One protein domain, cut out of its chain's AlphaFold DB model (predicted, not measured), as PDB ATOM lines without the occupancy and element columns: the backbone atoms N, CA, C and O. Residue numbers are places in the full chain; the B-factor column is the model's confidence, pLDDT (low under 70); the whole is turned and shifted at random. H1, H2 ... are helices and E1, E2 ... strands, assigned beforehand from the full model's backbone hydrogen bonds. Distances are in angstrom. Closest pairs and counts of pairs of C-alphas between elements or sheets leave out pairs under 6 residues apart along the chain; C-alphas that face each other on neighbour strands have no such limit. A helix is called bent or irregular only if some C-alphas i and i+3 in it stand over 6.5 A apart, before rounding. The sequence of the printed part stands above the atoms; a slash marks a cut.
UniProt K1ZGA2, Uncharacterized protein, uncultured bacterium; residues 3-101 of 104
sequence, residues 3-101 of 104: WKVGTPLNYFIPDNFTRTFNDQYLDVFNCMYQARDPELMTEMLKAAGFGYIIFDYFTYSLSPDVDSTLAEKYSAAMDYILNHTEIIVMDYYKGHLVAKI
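This is residues 3 to 101 of the 104 residues of an uncharacterized protein of uncultured bacterium (UniProt K1ZGA2). A twisted sheet of five strands has two helices over one face, H2 and the long H5, which runs slantwise over E3 and E5: two layers, one of strands and one of helices. H4 leads from E3 into a helical hairpin with H5, H3 lies crosswise to H5 near its last residues, and residues 12 to 18, of which 16 to 18 belong to H1, stick out. The printed part has 99 residues with five named helices and five named strands, E1 H1 E2 H2 H3 E3 H4 H5 E4 E5 along the chain. The class is mixed, and the sheet, in the order E2, E1, E3, E5, E4, is mixed too. The whole is compact, with a radius of gyration of the C-alphas of 12.8 A and spans of 36 by 30 by 21 A.

E1, residues 3 to 5, is parallel to E3, residues 52 to 56, with N 3 and O 52 2.8 A apart. H1, residues 16 to 19, is not on the sheet. E2, residues 20 to 23, is an edge strand parallel to E1, with N 4 and O 21 2.8 A apart. E1, H1 and E2 form a strand-helix-strand unit, two parallel neighbour strands with a helix between along the chain. H2, residues 27 to 32, is on the sheet; its C-alpha 29 is 7.1 A from C-alpha 23 of E2, their closest. H3, residues 38 to 47, is not on the sheet, but only just, with 4 pairs of C-alphas within 10 A. E2, H2, H3 and E3 form a split unit, with E1 between the strands, and its crossover is right-handed. H4, residues 57 to 62, is only just irregular, with C-alphas 57 and 60 6.9 A apart, and only grazes the sheet with residues 57 to 59. H5, residues 69 to 84, is the hub, 11.1 A in height over the sheet. It touches H4 with residues 70 to 74 at a shallow tilt of 9 degrees, opposite ways, a hairpin; C-alphas 60 and 71 are closest, 6.0 A. It touches H2 with residues 73 to 77 at a steep tilt of 50 degrees, the same way; C-alphas 30 and 73 are closest, 6.4 A. It only just touches H3, with 3 pairs of C-alphas within 8 A; C-alphas 38 and 80 are closest, 6.3 A. E4, residues 86 to 91, is the other edge strand, and forms an antiparallel hairpin with E5, residues 96 to 100, where N 98 and O 89 are 2.8 A apart. E5 is antiparallel to E3, with N 53 and O 99 2.8 A apart. E3, H4, H5 and E4 form a second split right-handed unit, with E5 between the strands. In H2, H3 and H5 every O i to N i+4 pair is within hydrogen-bond range, in H4 0 of 2 are, beside 2 of 3 O i to N i+3 pairs, and H1 is too short for an i+4 pair.

E1 begins at C-alpha 3, (12.228, 29.630, 1.708). H5 runs 22.2 A from C-alpha 69, (4.548, 20.710, -15.984), to C-alpha 84; H3 and E4 each measure 14.2 A. E5 ends at C-alpha 100, (6.852, 25.890, 9.503).

The C-alphas farthest apart, of Asp 15 and Asp 67, are 37.6 A apart. The printed part has no cut and no long link. Its mean pLDDT is 91.2, and residues 92 to 93 are under 70.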
ATOM      1  N   TRP A   3      12.292  29.958   3.125       95.00
ATOM      2  CA  TRP A   3      12.228  29.630   1.708       95.00
ATOM      3  C   TRP A   3      10.974  30.233   1.080       95.00
ATOM      4  O   TRP A   3       9.865  29.887   1.464       95.00
ATOM      5  N   LYS A   4      11.133  31.149   0.126       93.94
ATOM      6  CA  LYS A   4      10.032  31.694  -0.673       93.94
ATOM      7  C   LYS A   4       9.886  30.859  -1.935       93.94
ATOM      8  O   LYS A   4      10.858  30.720  -2.674       93.94
ATOM      9  N   VAL A   5       8.698  30.322  -2.157       95.38
ATOM     10  CA  VAL A   5       8.402  29.333  -3.187       95.38
ATOM     11  C   VAL A   5       7.241  29.837  -4.040       95.38
ATOM     12  O   VAL A   5       6.193  30.214  -3.520       95.38
ATOM     13  N   GLY A   6       7.439  29.863  -5.357       92.12
ATOM     14  CA  GLY A   6       6.420  30.255  -6.328       92.12
ATOM     15  C   GLY A   6       6.233  31.767  -6.503       92.12
ATOM     16  O   GLY A   6       5.284  32.196  -7.158       92.12
ATOM     17  N   THR A   7       7.113  32.595  -5.927       87.38
ATOM     18  CA  THR A   7       6.924  34.051  -5.946       87.38
ATOM     19  C   THR A   7       8.216  34.856  -5.922       87.38
ATOM     20  O   THR A   7       9.140  34.540  -5.169       87.38
ATOM     21  N   PRO A   8       8.294  35.954  -6.696       84.25
ATOM     22  CA  PRO A   8       9.360  36.935  -6.557       84.25
ATOM     23  C   PRO A   8       9.153  37.861  -5.348       84.25
ATOM     24  O   PRO A   8      10.079  38.583  -4.974       84.25
ATOM     25  N   LEU A   9       7.961  37.872  -4.742       83.19
ATOM     26  CA  LEU A   9       7.604  38.819  -3.692       83.19
ATOM     27  C   LEU A   9       8.368  38.526  -2.396       83.19
ATOM     28  O   LEU A   9       8.641  37.380  -2.046       83.19
ATOM     29  N   ASN A  10       8.725  39.583  -1.666       76.88
ATOM     30  CA  ASN A  10       9.426  39.489  -0.378       76.88
ATOM     31  C   ASN A  10       8.491  39.669   0.833       76.88
ATOM     32  O   ASN A  10       8.977  39.687   1.960       76.88
ATOM     33  N   TYR A  11       7.184  39.860   0.606       76.62
ATOM     34  CA  TYR A  11       6.113  40.008   1.611       76.62
ATOM     35  C   TYR A  11       6.449  40.870   2.843       76.62
ATOM     36  O   TYR A  11       6.057  40.548   3.961       76.62
ATOM     37  N   PHE A  12       7.171  41.979   2.649       77.56
ATOM     38  CA  PHE A  12       7.604  42.887   3.723       77.56
ATOM     39  C   PHE A  12       8.359  42.198   4.875       77.56
ATOM     40  O   PHE A  12       8.328  42.666   6.011       77.56
ATOM     41  N   ILE A  13       9.067  41.101   4.589       82.06
ATOM     42  CA  ILE A  13       9.921  40.423   5.568       82.06
ATOM     43  C   ILE A  13      11.105  41.346   5.909       82.06
ATOM     44  O   ILE A  13      11.864  41.707   4.998       82.06
ATOM     45  N   PRO A  14      11.299  41.715   7.190       83.88
ATOM     46  CA  PRO A  14      12.463  42.488   7.613       83.88
ATOM     47  C   PRO A  14      13.757  41.715   7.347       83.88
ATOM     48  O   PRO A  14      13.811  40.507   7.595       83.88
ATOM     49  N   ASP A  15      14.786  42.410   6.858       85.81
ATOM     50  CA  ASP A  15      16.104  41.845   6.529       85.81
ATOM     51  C   ASP A  15      16.039  40.660   5.548       85.81
ATOM     52  O   ASP A  15      16.763  39.670   5.669       85.81
ATOM     53  N   ASN A  16      15.139  40.733   4.558       82.94
ATOM     54  CA  ASN A  16      14.883  39.623   3.635       82.94
ATOM     55  C   ASN A  16      16.132  39.121   2.887       82.94
ATOM     56  O   ASN A  16      16.220  37.924   2.624       82.94
ATOM     57  N   PHE A  17      17.106  39.989   2.604       83.69
ATOM     58  CA  PHE A  17      18.293  39.638   1.824       83.69
ATOM     59  C   PHE A  17      19.128  38.536   2.487       83.69
ATOM     60  O   PHE A  17      19.690  37.693   1.799       83.69
ATOM     61  N   THR A  18      19.185  38.510   3.821       87.12
ATOM     62  CA  THR A  18      19.949  37.506   4.582       87.12
ATOM     63  C   THR A  18      19.078  36.377   5.119       87.12
ATOM     64  O   THR A  18      19.587  35.340   5.540       87.12
ATOM     65  N   ARG A  19      17.756  36.570   5.139       89.81
ATOM     66  CA  ARG A  19      16.812  35.647   5.777       89.81
ATOM     67  C   ARG A  19      16.025  34.805   4.791       89.81
ATOM     68  O   ARG A  19      15.407  33.838   5.235       89.81
ATOM     69  N   THR A  20      16.020  35.162   3.508       92.06
ATOM     70  CA  THR A  20      15.194  34.505   2.495       92.06
ATOM     71  C   THR A  20      16.019  33.846   1.400       92.06
ATOM     72  O   THR A  20      17.003  34.400   0.921       92.06
ATOM     73  N   PHE A  21      15.576  32.667   0.981       93.44
ATOM     74  CA  PHE A  21      15.993  32.020  -0.254       93.44
ATOM     75  C   PHE A  21      14.821  32.060  -1.234       93.44
ATOM     76  O   PHE A  21      13.675  31.863  -0.831       93.44
ATOM     77  N   ASN A  22      15.089  32.362  -2.501       91.75
ATOM     78  CA  ASN A  22      14.061  32.701  -3.478       91.75
ATOM     79  C   ASN A  22      13.983  31.643  -4.584       91.75
ATOM     80  O   ASN A  22      14.883  31.560  -5.413       91.75
ATOM     81  N   ASP A  23      12.893  30.883  -4.611       93.69
ATOM     82  CA  ASP A  23      12.546  29.932  -5.665       93.69
ATOM     83  C   ASP A  23      11.258  30.391  -6.356       93.69
ATOM     84  O   ASP A  23      10.146  30.081  -5.934       93.69
ATOM     85  N   GLN A  24      11.405  31.202  -7.401       88.06
ATOM     86  CA  GLN A  24      10.284  31.931  -8.003       88.06
ATOM     87  C   GLN A  24       9.311  31.033  -8.773       88.06
ATOM     88  O   GLN A  24       8.136  31.371  -8.863       88.06
ATOM     89  N   TYR A  25       9.782  29.903  -9.309       85.50
ATOM     90  CA  TYR A  25       9.016  29.061 -10.238       85.50
ATOM     91  C   TYR A  25       9.046  27.573  -9.872       85.50
ATOM     92  O   TYR A  25       8.894  26.717 -10.741       85.50
ATOM     93  N   LEU A  26       9.199  27.261  -8.578       92.88
ATOM     94  CA  LEU A  26       9.147  25.894  -8.032       92.88
ATOM     95  C   LEU A  26      10.274  24.976  -8.529       92.88
ATOM     96  O   LEU A  26      10.174  23.753  -8.383       92.88
ATOM     97  N   ASP A  27      11.324  25.522  -9.138       90.75
ATOM     98  CA  ASP A  27      12.377  24.732  -9.770       90.75
ATOM     99  C   ASP A  27      13.292  24.107  -8.722       90.75
ATOM    100  O   ASP A  27      13.572  22.908  -8.777       90.75
ATOM    101  N   VAL A  28      13.714  24.895  -7.729       94.38
ATOM    102  CA  VAL A  28      14.564  24.386  -6.645       94.38
ATOM    103  C   VAL A  28      13.766  23.431  -5.768       94.38
ATOM    104  O   VAL A  28      14.266  22.367  -5.413       94.38
ATOM    105  N   PHE A  29      12.508  23.769  -5.484       95.69
ATOM    106  CA  PHE A  29      11.600  22.918  -4.736       95.69
ATOM    107  C   PHE A  29      11.467  21.556  -5.403       95.69
ATOM    108  O   PHE A  29      11.680  20.528  -4.766       95.69
ATOM    109  N   ASN A  30      11.176  21.534  -6.703       93.94
ATOM    110  CA  ASN A  30      11.019  20.274  -7.411       93.94
ATOM    111  C   ASN A  30      12.328  19.516  -7.573       93.94
ATOM    112  O   ASN A  30      12.275  18.294  -7.583       93.94
ATOM    113  N   CYS A  31      13.469  20.208  -7.652       93.88
ATOM    114  CA  CYS A  31      14.792  19.591  -7.625       93.88
ATOM    115  C   CYS A  31      15.053  18.871  -6.292       93.88
ATOM    116  O   CYS A  31      15.437  17.705  -6.281       93.88
ATOM    117  N   MET A  32      14.775  19.528  -5.165       94.62
ATOM    118  CA  MET A  32      14.917  18.907  -3.846       94.62
ATOM    119  C   MET A  32      13.898  17.789  -3.615       94.62
ATOM    120  O   MET A  32      14.218  16.783  -2.994       94.62
ATOM    121  N   TYR A  33      12.691  17.932  -4.164       96.25
ATOM    122  CA  TYR A  33      11.610  16.965  -4.006       96.25
ATOM    123  C   TYR A  33      11.531  15.929  -5.140       96.25
ATOM    124  O   TYR A  33      10.477  15.328  -5.349       96.25
ATOM    125  N   GLN A  34      12.613  15.698  -5.895       94.38
ATOM    126  CA  GLN A  34      12.615  14.770  -7.041       94.38
ATOM    127  C   GLN A  34      12.219  13.340  -6.662       94.38
ATOM    128  O   GLN A  34      11.514  12.683  -7.423       94.38
ATOM    129  N   ALA A  35      12.632  12.875  -5.480       95.69
ATOM    130  CA  ALA A  35      12.308  11.539  -4.986       95.69
ATOM    131  C   ALA A  35      10.827  11.368  -4.598       95.69
ATOM    132  O   ALA A  35      10.389  10.239  -4.400       95.69
ATOM    133  N   ARG A  36      10.066  12.472  -4.480       95.31
ATOM    134  CA  ARG A  36       8.688  12.501  -3.949       95.31
ATOM    135  C   ARG A  36       8.565  11.819  -2.578       95.31
ATOM    136  O   ARG A  36       7.540  11.229  -2.257       95.31
ATOM    137  N   ASP A  37       9.626  11.935  -1.785       97.75
ATOM    138  CA  ASP A  37       9.719  11.429  -0.422       97.75
ATOM    139  C   ASP A  37       9.669  12.619   0.557       97.75
ATOM    140  O   ASP A  37      10.611  13.424   0.602       97.75
ATOM    141  N   PRO A  38       8.556  12.802   1.291       97.44
ATOM    142  CA  PRO A  38       8.374  13.949   2.173       97.44
ATOM    143  C   PRO A  38       9.277  13.903   3.412       97.44
ATOM    144  O   PRO A  38       9.620  14.957   3.958       97.44
ATOM    145  N   GLU A  39       9.695  12.720   3.860       97.38
ATOM    146  CA  GLU A  39      10.602  12.576   5.000       97.38
ATOM    147  C   GLU A  39      11.999  13.039   4.594       97.38
ATOM    148  O   GLU A  39      12.552  13.946   5.223       97.38
ATOM    149  N   LEU A  40      12.498  12.530   3.462       97.75
ATOM    150  CA  LEU A  40      13.776  12.946   2.891       97.75
ATOM    151  C   LEU A  40      13.805  14.453   2.606       97.75
ATOM    152  O   LEU A  40      14.767  15.134   2.962       97.75
ATOM    153  N   MET A  41      12.738  15.001   2.018       97.44
ATOM    154  CA  MET A  41      12.617  16.443   1.787       97.44
ATOM    155  C   MET A  41      12.749  17.228   3.091       97.44
ATOM    156  O   MET A  41      13.530  18.174   3.185       97.44
ATOM    157  N   THR A  42      12.033  16.808   4.132       97.81
ATOM    158  CA  THR A  42      12.062  17.468   5.441       97.81
ATOM    159  C   THR A  42      13.454  17.416   6.074       97.81
ATOM    160  O   THR A  42      13.912  18.417   6.629       97.81
ATOM    161  N   GLU A  43      14.154  16.286   5.974       97.44
ATOM    162  CA  GLU A  43      15.537  16.151   6.441       97.44
ATOM    163  C   GLU A  43      16.496  17.073   5.684       97.44
ATOM    164  O   GLU A  43      17.282  17.792   6.306       97.44
ATOM    165  N   MET A  44      16.391  17.123   4.353       96.81
ATOM    166  CA  MET A  44      17.213  18.006   3.525       96.81
ATOM    167  C   MET A  44      16.979  19.480   3.868       96.81
ATOM    168  O   MET A  44      17.934  20.254   3.950       96.81
ATOM    169  N   LEU A  45      15.731  19.879   4.122       96.75
ATOM    170  CA  LEU A  45      15.411  21.254   4.499       96.75
ATOM    171  C   LEU A  45      15.963  21.643   5.866       96.75
ATOM    172  O   LEU A  45      16.514  22.738   6.011       96.75
ATOM    173  N   LYS A  46      15.880  20.736   6.843       96.31
ATOM    174  CA  LYS A  46      16.509  20.914   8.157       96.31
ATOM    175  C   LYS A  46      18.018  21.062   8.031       96.31
ATOM    176  O   LYS A  46      18.585  22.004   8.579       96.31
ATOM    177  N   ALA A  47      18.658  20.166   7.281       96.50
ATOM    178  CA  ALA A  47      20.102  20.189   7.065       96.50
ATOM    179  C   ALA A  47      20.563  21.480   6.364       96.50
ATOM    180  O   ALA A  47      21.615  22.021   6.695       96.50
ATOM    181  N   ALA A  48      19.749  22.015   5.450       94.62
ATOM    182  CA  ALA A  48      19.987  23.295   4.787       94.62
ATOM    183  C   ALA A  48      19.676  24.531   5.666       94.62
ATOM    184  O   ALA A  48      19.909  25.666   5.246       94.62
ATOM    185  N   GLY A  49      19.156  24.345   6.886       95.88
ATOM    186  CA  GLY A  49      18.854  25.426   7.829       95.88
ATOM    187  C   GLY A  49      17.563  26.195   7.522       95.88
ATOM    188  O   GLY A  49      17.375  27.325   8.001       95.88
ATOM    189  N   PHE A  50      16.665  25.628   6.715       96.62
ATOM    190  CA  PHE A  50      15.328  26.179   6.517       96.62
ATOM    191  C   PHE A  50      14.441  25.861   7.716       96.62
ATOM    192  O   PHE A  50      14.440  24.741   8.209       96.62
ATOM    193  N   GLY A  51      13.677  26.857   8.169       96.50
ATOM    194  CA  GLY A  51      12.663  26.667   9.213       96.50
ATOM    195  C   GLY A  51      11.248  27.036   8.772       96.50
ATOM    196  O   GLY A  51      10.273  26.603   9.377       96.50
ATOM    197  N   TYR A  52      11.126  27.811   7.694       95.75
ATOM    198  CA  TYR A  52       9.841  28.278   7.188       95.75
ATOM    199  C   TYR A  52       9.799  28.230   5.669       95.75
ATOM    200  O   TYR A  52      10.814  28.474   5.013       95.75
ATOM    201  N   ILE A  53       8.605  27.995   5.139       95.56
ATOM    202  CA  ILE A  53       8.261  28.104   3.726       95.56
ATOM    203  C   ILE A  53       7.185  29.179   3.593       95.56
ATOM    204  O   ILE A  53       6.214  29.191   4.346       95.56
ATOM    205  N   ILE A  54       7.352  30.082   2.636       93.75
ATOM    206  CA  ILE A  54       6.294  30.965   2.154       93.75
ATOM    207  C   ILE A  54       5.959  30.501   0.750       93.75
ATOM    208  O   ILE A  54       6.843  30.489  -0.103       93.75
ATOM    209  N   PHE A  55       4.709  30.128   0.519       94.25
ATOM    210  CA  PHE A  55       4.266  29.574  -0.753       94.25
ATOM    211  C   PHE A  55       3.139  30.415  -1.339       94.25
ATOM    212  O   PHE A  55       2.177  30.731  -0.637       94.25
ATOM    213  N   ASP A  56       3.271  30.787  -2.607       92.69
ATOM    214  CA  ASP A  56       2.311  31.624  -3.325       92.69
ATOM    215  C   ASP A  56       1.264  30.763  -4.035       92.69
ATOM    216  O   ASP A  56       1.570  29.902  -4.860       92.69
ATOM    217  N   TYR A  57      -0.002  30.995  -3.700       89.06
ATOM    218  CA  TYR A  57      -1.119  30.285  -4.308       89.06
ATOM    219  C   TYR A  57      -1.287  30.642  -5.776       89.06
ATOM    220  O   TYR A  57      -1.831  29.844  -6.517       89.06
ATOM    221  N   PHE A  58      -0.865  31.815  -6.232       89.44
ATOM    222  CA  PHE A  58      -1.114  32.240  -7.604       89.44
ATOM    223  C   PHE A  58      -0.086  31.708  -8.597       89.44
ATOM    224  O   PHE A  58      -0.278  31.883  -9.801       89.44
ATOM    225  N   THR A  59       0.948  30.987  -8.155       90.44
ATOM    226  CA  THR A  59       1.924  30.381  -9.069       90.44
ATOM    227  C   THR A  59       1.264  29.454 -10.088       90.44
ATOM    228  O   THR A  59       1.667  29.474 -11.247       90.44
ATOM    229  N   TYR A  60       0.216  28.701  -9.717       89.56
ATOM    230  CA  TYR A  60      -0.493  27.841 -10.682       89.56
ATOM    231  C   TYR A  60      -1.086  28.643 -11.851       89.56
ATOM    232  O   TYR A  60      -1.164  28.135 -12.962       89.56
ATOM    233  N   SER A  61      -1.479  29.903 -11.615       89.81
ATOM    234  CA  SER A  61      -2.159  30.747 -12.606       89.81
ATOM    235  C   SER A  61      -1.231  31.281 -13.701       89.81
ATOM    236  O   SER A  61      -1.702  31.839 -14.690       89.81
ATOM    237  N   LEU A  62       0.086  31.096 -13.550       90.31
ATOM    238  CA  LEU A  62       1.070  31.486 -14.563       90.31
ATOM    239  C   LEU A  62       0.982  30.626 -15.832       90.31
ATOM    240  O   LEU A  62       1.443  31.059 -16.887       90.31
ATOM    241  N   SER A  63       0.399  29.428 -15.739       90.12
ATOM    242  CA  SER A  63       0.111  28.573 -16.888       90.12
ATOM    243  C   SER A  63      -1.404  28.428 -17.057       90.12
ATOM    244  O   SER A  63      -2.075  28.007 -16.116       90.12
ATOM    245  N   PRO A  64      -1.968  28.735 -18.238       89.62
ATOM    246  CA  PRO A  64      -3.378  28.474 -18.521       89.62
ATOM    247  C   PRO A  64      -3.663  26.987 -18.801       89.62
ATOM    248  O   PRO A  64      -4.826  26.595 -18.863       89.62
ATOM    249  N   ASP A  65      -2.623  26.178 -19.012       92.06
ATOM    250  CA  ASP A  65      -2.730  24.753 -19.306       92.06
ATOM    251  C   ASP A  65      -2.737  23.928 -18.010       92.06
ATOM    252  O   ASP A  65      -1.761  23.918 -17.247       92.06
ATOM    253  N   VAL A  66      -3.854  23.235 -17.779       86.75
ATOM    254  CA  VAL A  66      -4.094  22.405 -16.591       86.75
ATOM    255  C   VAL A  66      -3.215  21.156 -16.551       86.75
ATOM    256  O   VAL A  66      -2.933  20.670 -15.461       86.75
ATOM    257  N   ASP A  67      -2.726  20.700 -17.706       92.19
ATOM    258  CA  ASP A  67      -1.853  19.529 -17.841       92.19
ATOM    259  C   ASP A  67      -0.373  19.938 -17.975       92.19
ATOM    260  O   ASP A  67       0.495  19.149 -18.354       92.19
ATOM    261  N   SER A  68      -0.056  21.199 -17.669       91.94
ATOM    262  CA  SER A  68       1.309  21.701 -17.763       91.94
ATOM    263  C   SER A  68       2.221  21.128 -16.678       91.94
ATOM    264  O   SER A  68       1.820  20.875 -15.542       91.94
ATOM    265  N   THR A  69       3.520  21.066 -16.982       92.31
ATOM    266  CA  THR A  69       4.548  20.710 -15.984       92.31
ATOM    267  C   THR A  69       4.520  21.626 -14.756       92.31
ATOM    268  O   THR A  69       4.905  21.212 -13.665       92.31
ATOM    269  N   LEU A  70       4.039  22.868 -14.892       92.31
ATOM    270  CA  LEU A  70       3.846  23.767 -13.758       92.31
ATOM    271  C   LEU A  70       2.733  23.275 -12.824       92.31
ATOM    272  O   LEU A  70       2.913  23.326 -11.609       92.31
ATOM    273  N   ALA A  71       1.620  22.777 -13.368       92.69
ATOM    274  CA  ALA A  71       0.519  22.229 -12.580       92.69
ATOM    275  C   ALA A  71       0.956  20.986 -11.784       92.69
ATOM    276  O   ALA A  71       0.626  20.861 -10.602       92.69
ATOM    277  N   GLU A  72       1.774  20.116 -12.381       92.69
ATOM    278  CA  GLU A  72       2.365  18.958 -11.693       92.69
ATOM    279  C   GLU A  72       3.303  19.387 -10.555       92.69
ATOM    280  O   GLU A  72       3.178  18.925  -9.416       92.69
ATOM    281  N   LYS A  73       4.225  20.317 -10.846       93.88
ATOM    282  CA  LYS A  73       5.164  20.891  -9.870       93.88
ATOM    283  C   LYS A  73       4.437  21.555  -8.702       93.88
ATOM    284  O   LYS A  73       4.855  21.398  -7.554       93.88
ATOM    285  N   TYR A  74       3.378  22.304  -9.000       94.38
ATOM    286  CA  TYR A  74       2.552  22.997  -8.019       94.38
ATOM    287  C   TYR A  74       1.810  22.001  -7.131       94.38
ATOM    288  O   TYR A  74       1.874  22.113  -5.910       94.38
ATOM    289  N   SER A  75       1.165  20.998  -7.732       93.56
ATOM    290  CA  SER A  75       0.434  19.957  -7.003       93.56
ATOM    291  C   SER A  75       1.343  19.215  -6.022       93.56
ATOM    292  O   SER A  75       0.988  19.068  -4.857       93.56
ATOM    293  N   ALA A  76       2.546  18.828  -6.459       94.69
ATOM    294  CA  ALA A  76       3.523  18.160  -5.599       94.69
ATOM    295  C   ALA A  76       4.004  19.050  -4.438       94.69
ATOM    296  O   ALA A  76       4.173  18.571  -3.318       94.69
ATOM    297  N   ALA A  77       4.224  20.343  -4.694       95.62
ATOM    298  CA  ALA A  77       4.628  21.284  -3.655       95.62
ATOM    299  C   ALA A  77       3.512  21.538  -2.640       95.62
ATOM    300  O   ALA A  77       3.758  21.506  -1.436       95.62
ATOM    301  N   MET A  78       2.285  21.744  -3.118       94.94
ATOM    302  CA  MET A  78       1.121  21.952  -2.266       94.94
ATOM    303  C   MET A  78       0.847  20.728  -1.389       94.94
ATOM    304  O   MET A  78       0.629  20.883  -0.192       94.94
ATOM    305  N   ASP A  79       0.912  19.523  -1.959       96.19
ATOM    306  CA  ASP A  79       0.733  18.270  -1.220       96.19
ATOM    307  C   ASP A  79       1.757  18.124  -0.084       96.19
ATOM    308  O   ASP A  79       1.375  17.935   1.073       96.19
ATOM    309  N   TYR A  80       3.048  18.335  -0.379       97.50
ATOM    310  CA  TYR A  80       4.099  18.336   0.643       97.50
ATOM    311  C   TYR A  80       3.815  19.354   1.754       97.50
ATOM    312  O   TYR A  80       3.852  19.029   2.938       97.50
ATOM    313  N   ILE A  81       3.522  20.598   1.376       96.06
ATOM    314  CA  ILE A  81       3.316  21.689   2.327       96.06
ATOM    315  C   ILE A  81       2.104  21.407   3.220       96.06
ATOM    316  O   ILE A  81       2.214  21.501   4.439       96.06
ATOM    317  N   LEU A  82       0.960  21.040   2.651       95.38
ATOM    318  CA  LEU A  82      -0.265  20.847   3.427       95.38
ATOM    319  C   LEU A  82      -0.190  19.640   4.364       95.38
ATOM    320  O   LEU A  82      -0.728  19.706   5.468       95.38
ATOM    321  N   ASN A  83       0.474  18.561   3.944       97.19
ATOM    322  CA  ASN A  83       0.451  17.293   4.673       97.19
ATOM    323  C   ASN A  83       1.685  17.062   5.558       97.19
ATOM    324  O   ASN A  83       1.618  16.272   6.499       97.19
ATOM    325  N   HIS A  84       2.801  17.748   5.290       97.50
ATOM    326  CA  HIS A  84       4.088  17.489   5.951       97.50
ATOM    327  C   HIS A  84       4.728  18.728   6.590       97.50
ATOM    328  O   HIS A  84       5.863  18.667   7.064       97.50
ATOM    329  N   THR A  85       4.008  19.849   6.653       97.12
ATOM    330  CA  THR A  85       4.447  21.046   7.379       97.12
ATOM    331  C   THR A  85       3.365  21.562   8.323       97.12
ATOM    332  O   THR A  85       2.212  21.144   8.264       97.12
ATOM    333  N   GLU A  86       3.735  22.463   9.229       96.38
ATOM    334  CA  GLU A  86       2.787  23.115  10.133       96.38
ATOM    335  C   GLU A  86       2.352  24.460   9.538       96.38
ATOM    336  O   GLU A  86       3.148  25.397   9.453       96.38
ATOM    337  N   ILE A  87       1.092  24.580   9.114       94.75
ATOM    338  CA  ILE A  87       0.565  25.835   8.559       94.75
ATOM    339  C   ILE A  87       0.401  26.868   9.681       94.75
ATOM    340  O   ILE A  87      -0.442  26.717  10.562       94.75
ATOM    341  N   ILE A  88       1.193  27.940   9.626       91.81
ATOM    342  CA  ILE A  88       1.196  29.022  10.625       91.81
ATOM    343  C   ILE A  88       0.266  30.155  10.204       91.81
ATOM    344  O   ILE A  88      -0.445  30.736  11.023       91.81
ATOM    345  N   VAL A  89       0.285  30.492   8.915       86.31
ATOM    346  CA  VAL A  89      -0.561  31.536   8.341       86.31
ATOM    347  C   VAL A  89      -1.156  31.012   7.052       86.31
ATOM    348  O   VAL A  89      -0.436  30.636   6.132       86.31
ATOM    349  N   MET A  90      -2.478  31.039   6.970       78.75
ATOM    350  CA  MET A  90      -3.204  30.804   5.734       78.75
ATOM    351  C   MET A  90      -3.872  32.118   5.342       78.75
ATOM    352  O   MET A  90      -4.927  32.462   5.869       78.75
ATOM    353  N   ASP A  91      -3.234  32.880   4.456       75.81
ATOM    354  CA  ASP A  91      -3.764  34.164   3.998       75.81
ATOM    355  C   ASP A  91      -4.124  34.079   2.515       75.81
ATOM    356  O   ASP A  91      -3.447  34.605   1.629       75.81
ATOM    357  N   TYR A  92      -5.233  33.381   2.256       62.31
ATOM    358  CA  TYR A  92      -5.781  33.217   0.911       62.31
ATOM    359  C   TYR A  92      -6.059  34.570   0.239       62.31
ATOM    360  O   TYR A  92      -5.818  34.737  -0.953       62.31
ATOM    361  N   TYR A  93      -6.488  35.572   1.015       63.28
ATOM    362  CA  TYR A  93      -6.747  36.922   0.509       63.28
ATOM    363  C   TYR A  93      -5.470  37.645   0.068       63.28
ATOM    364  O   TYR A  93      -5.520  38.457  -0.854       63.28
ATOM    365  N   LYS A  94      -4.321  37.340   0.685       70.38
ATOM    366  CA  LYS A  94      -3.002  37.834   0.259       70.38
ATOM    367  C   LYS A  94      -2.257  36.887  -0.683       70.38
ATOM    368  O   LYS A  94      -1.086  37.142  -0.973       70.38
ATOM    369  N   GLY A  95      -2.897  35.814  -1.148       85.19
ATOM    370  CA  GLY A  95      -2.334  34.919  -2.155       85.19
ATOM    371  C   GLY A  95      -1.159  34.067  -1.692       85.19
ATOM    372  O   GLY A  95      -0.453  33.541  -2.539       85.19
ATOM    373  N   HIS A  96      -0.917  33.909  -0.388       89.62
ATOM    374  CA  HIS A  96       0.165  33.045   0.091       89.62
ATOM    375  C   HIS A  96      -0.172  32.339   1.405       89.62
ATOM    376  O   HIS A  96      -1.060  32.741   2.160       89.62
ATOM    377  N   LEU A  97       0.580  31.283   1.693       91.56
ATOM    378  CA  LEU A  97       0.621  30.627   2.993       91.56
ATOM    379  C   LEU A  97       2.029  30.703   3.577       91.56
ATOM    380  O   LEU A  97       3.018  30.795   2.849       91.56
ATOM    381  N   VAL A  98       2.106  30.615   4.902       92.94
ATOM    382  CA  VAL A  98       3.352  30.425   5.639       92.94
ATOM    383  C   VAL A  98       3.272  29.113   6.399       92.94
ATOM    384  O   VAL A  98       2.379  28.909   7.221       92.94
ATOM    385  N   ALA A  99       4.241  28.253   6.136       95.56
ATOM    386  CA  ALA A  99       4.410  26.950   6.744       95.56
ATOM    387  C   ALA A  99       5.700  26.914   7.568       95.56
ATOM    388  O   ALA A  99       6.712  27.505   7.181       95.56
ATOM    389  N   LYS A 100       5.679  26.203   8.691       97.31
ATOM    390  CA  LYS A 100       6.852  25.890   9.503       97.31
ATOM    391  C   LYS A 100       7.297  24.455   9.225       97.31
ATOM    392  O   LYS A 100       6.481  23.535   9.204       97.31
ATOM    393  N   ILE A 101       8.600  24.264   9.039       97.44
ATOM    394  CA  ILE A 101       9.193  22.936   8.863       97.44
ATOM    395  C   ILE A 101       9.219  22.232  10.232       97.44
ATOM    396  O   ILE A 101       9.796  22.777  11.180       97.44
TER     397      ILE A 101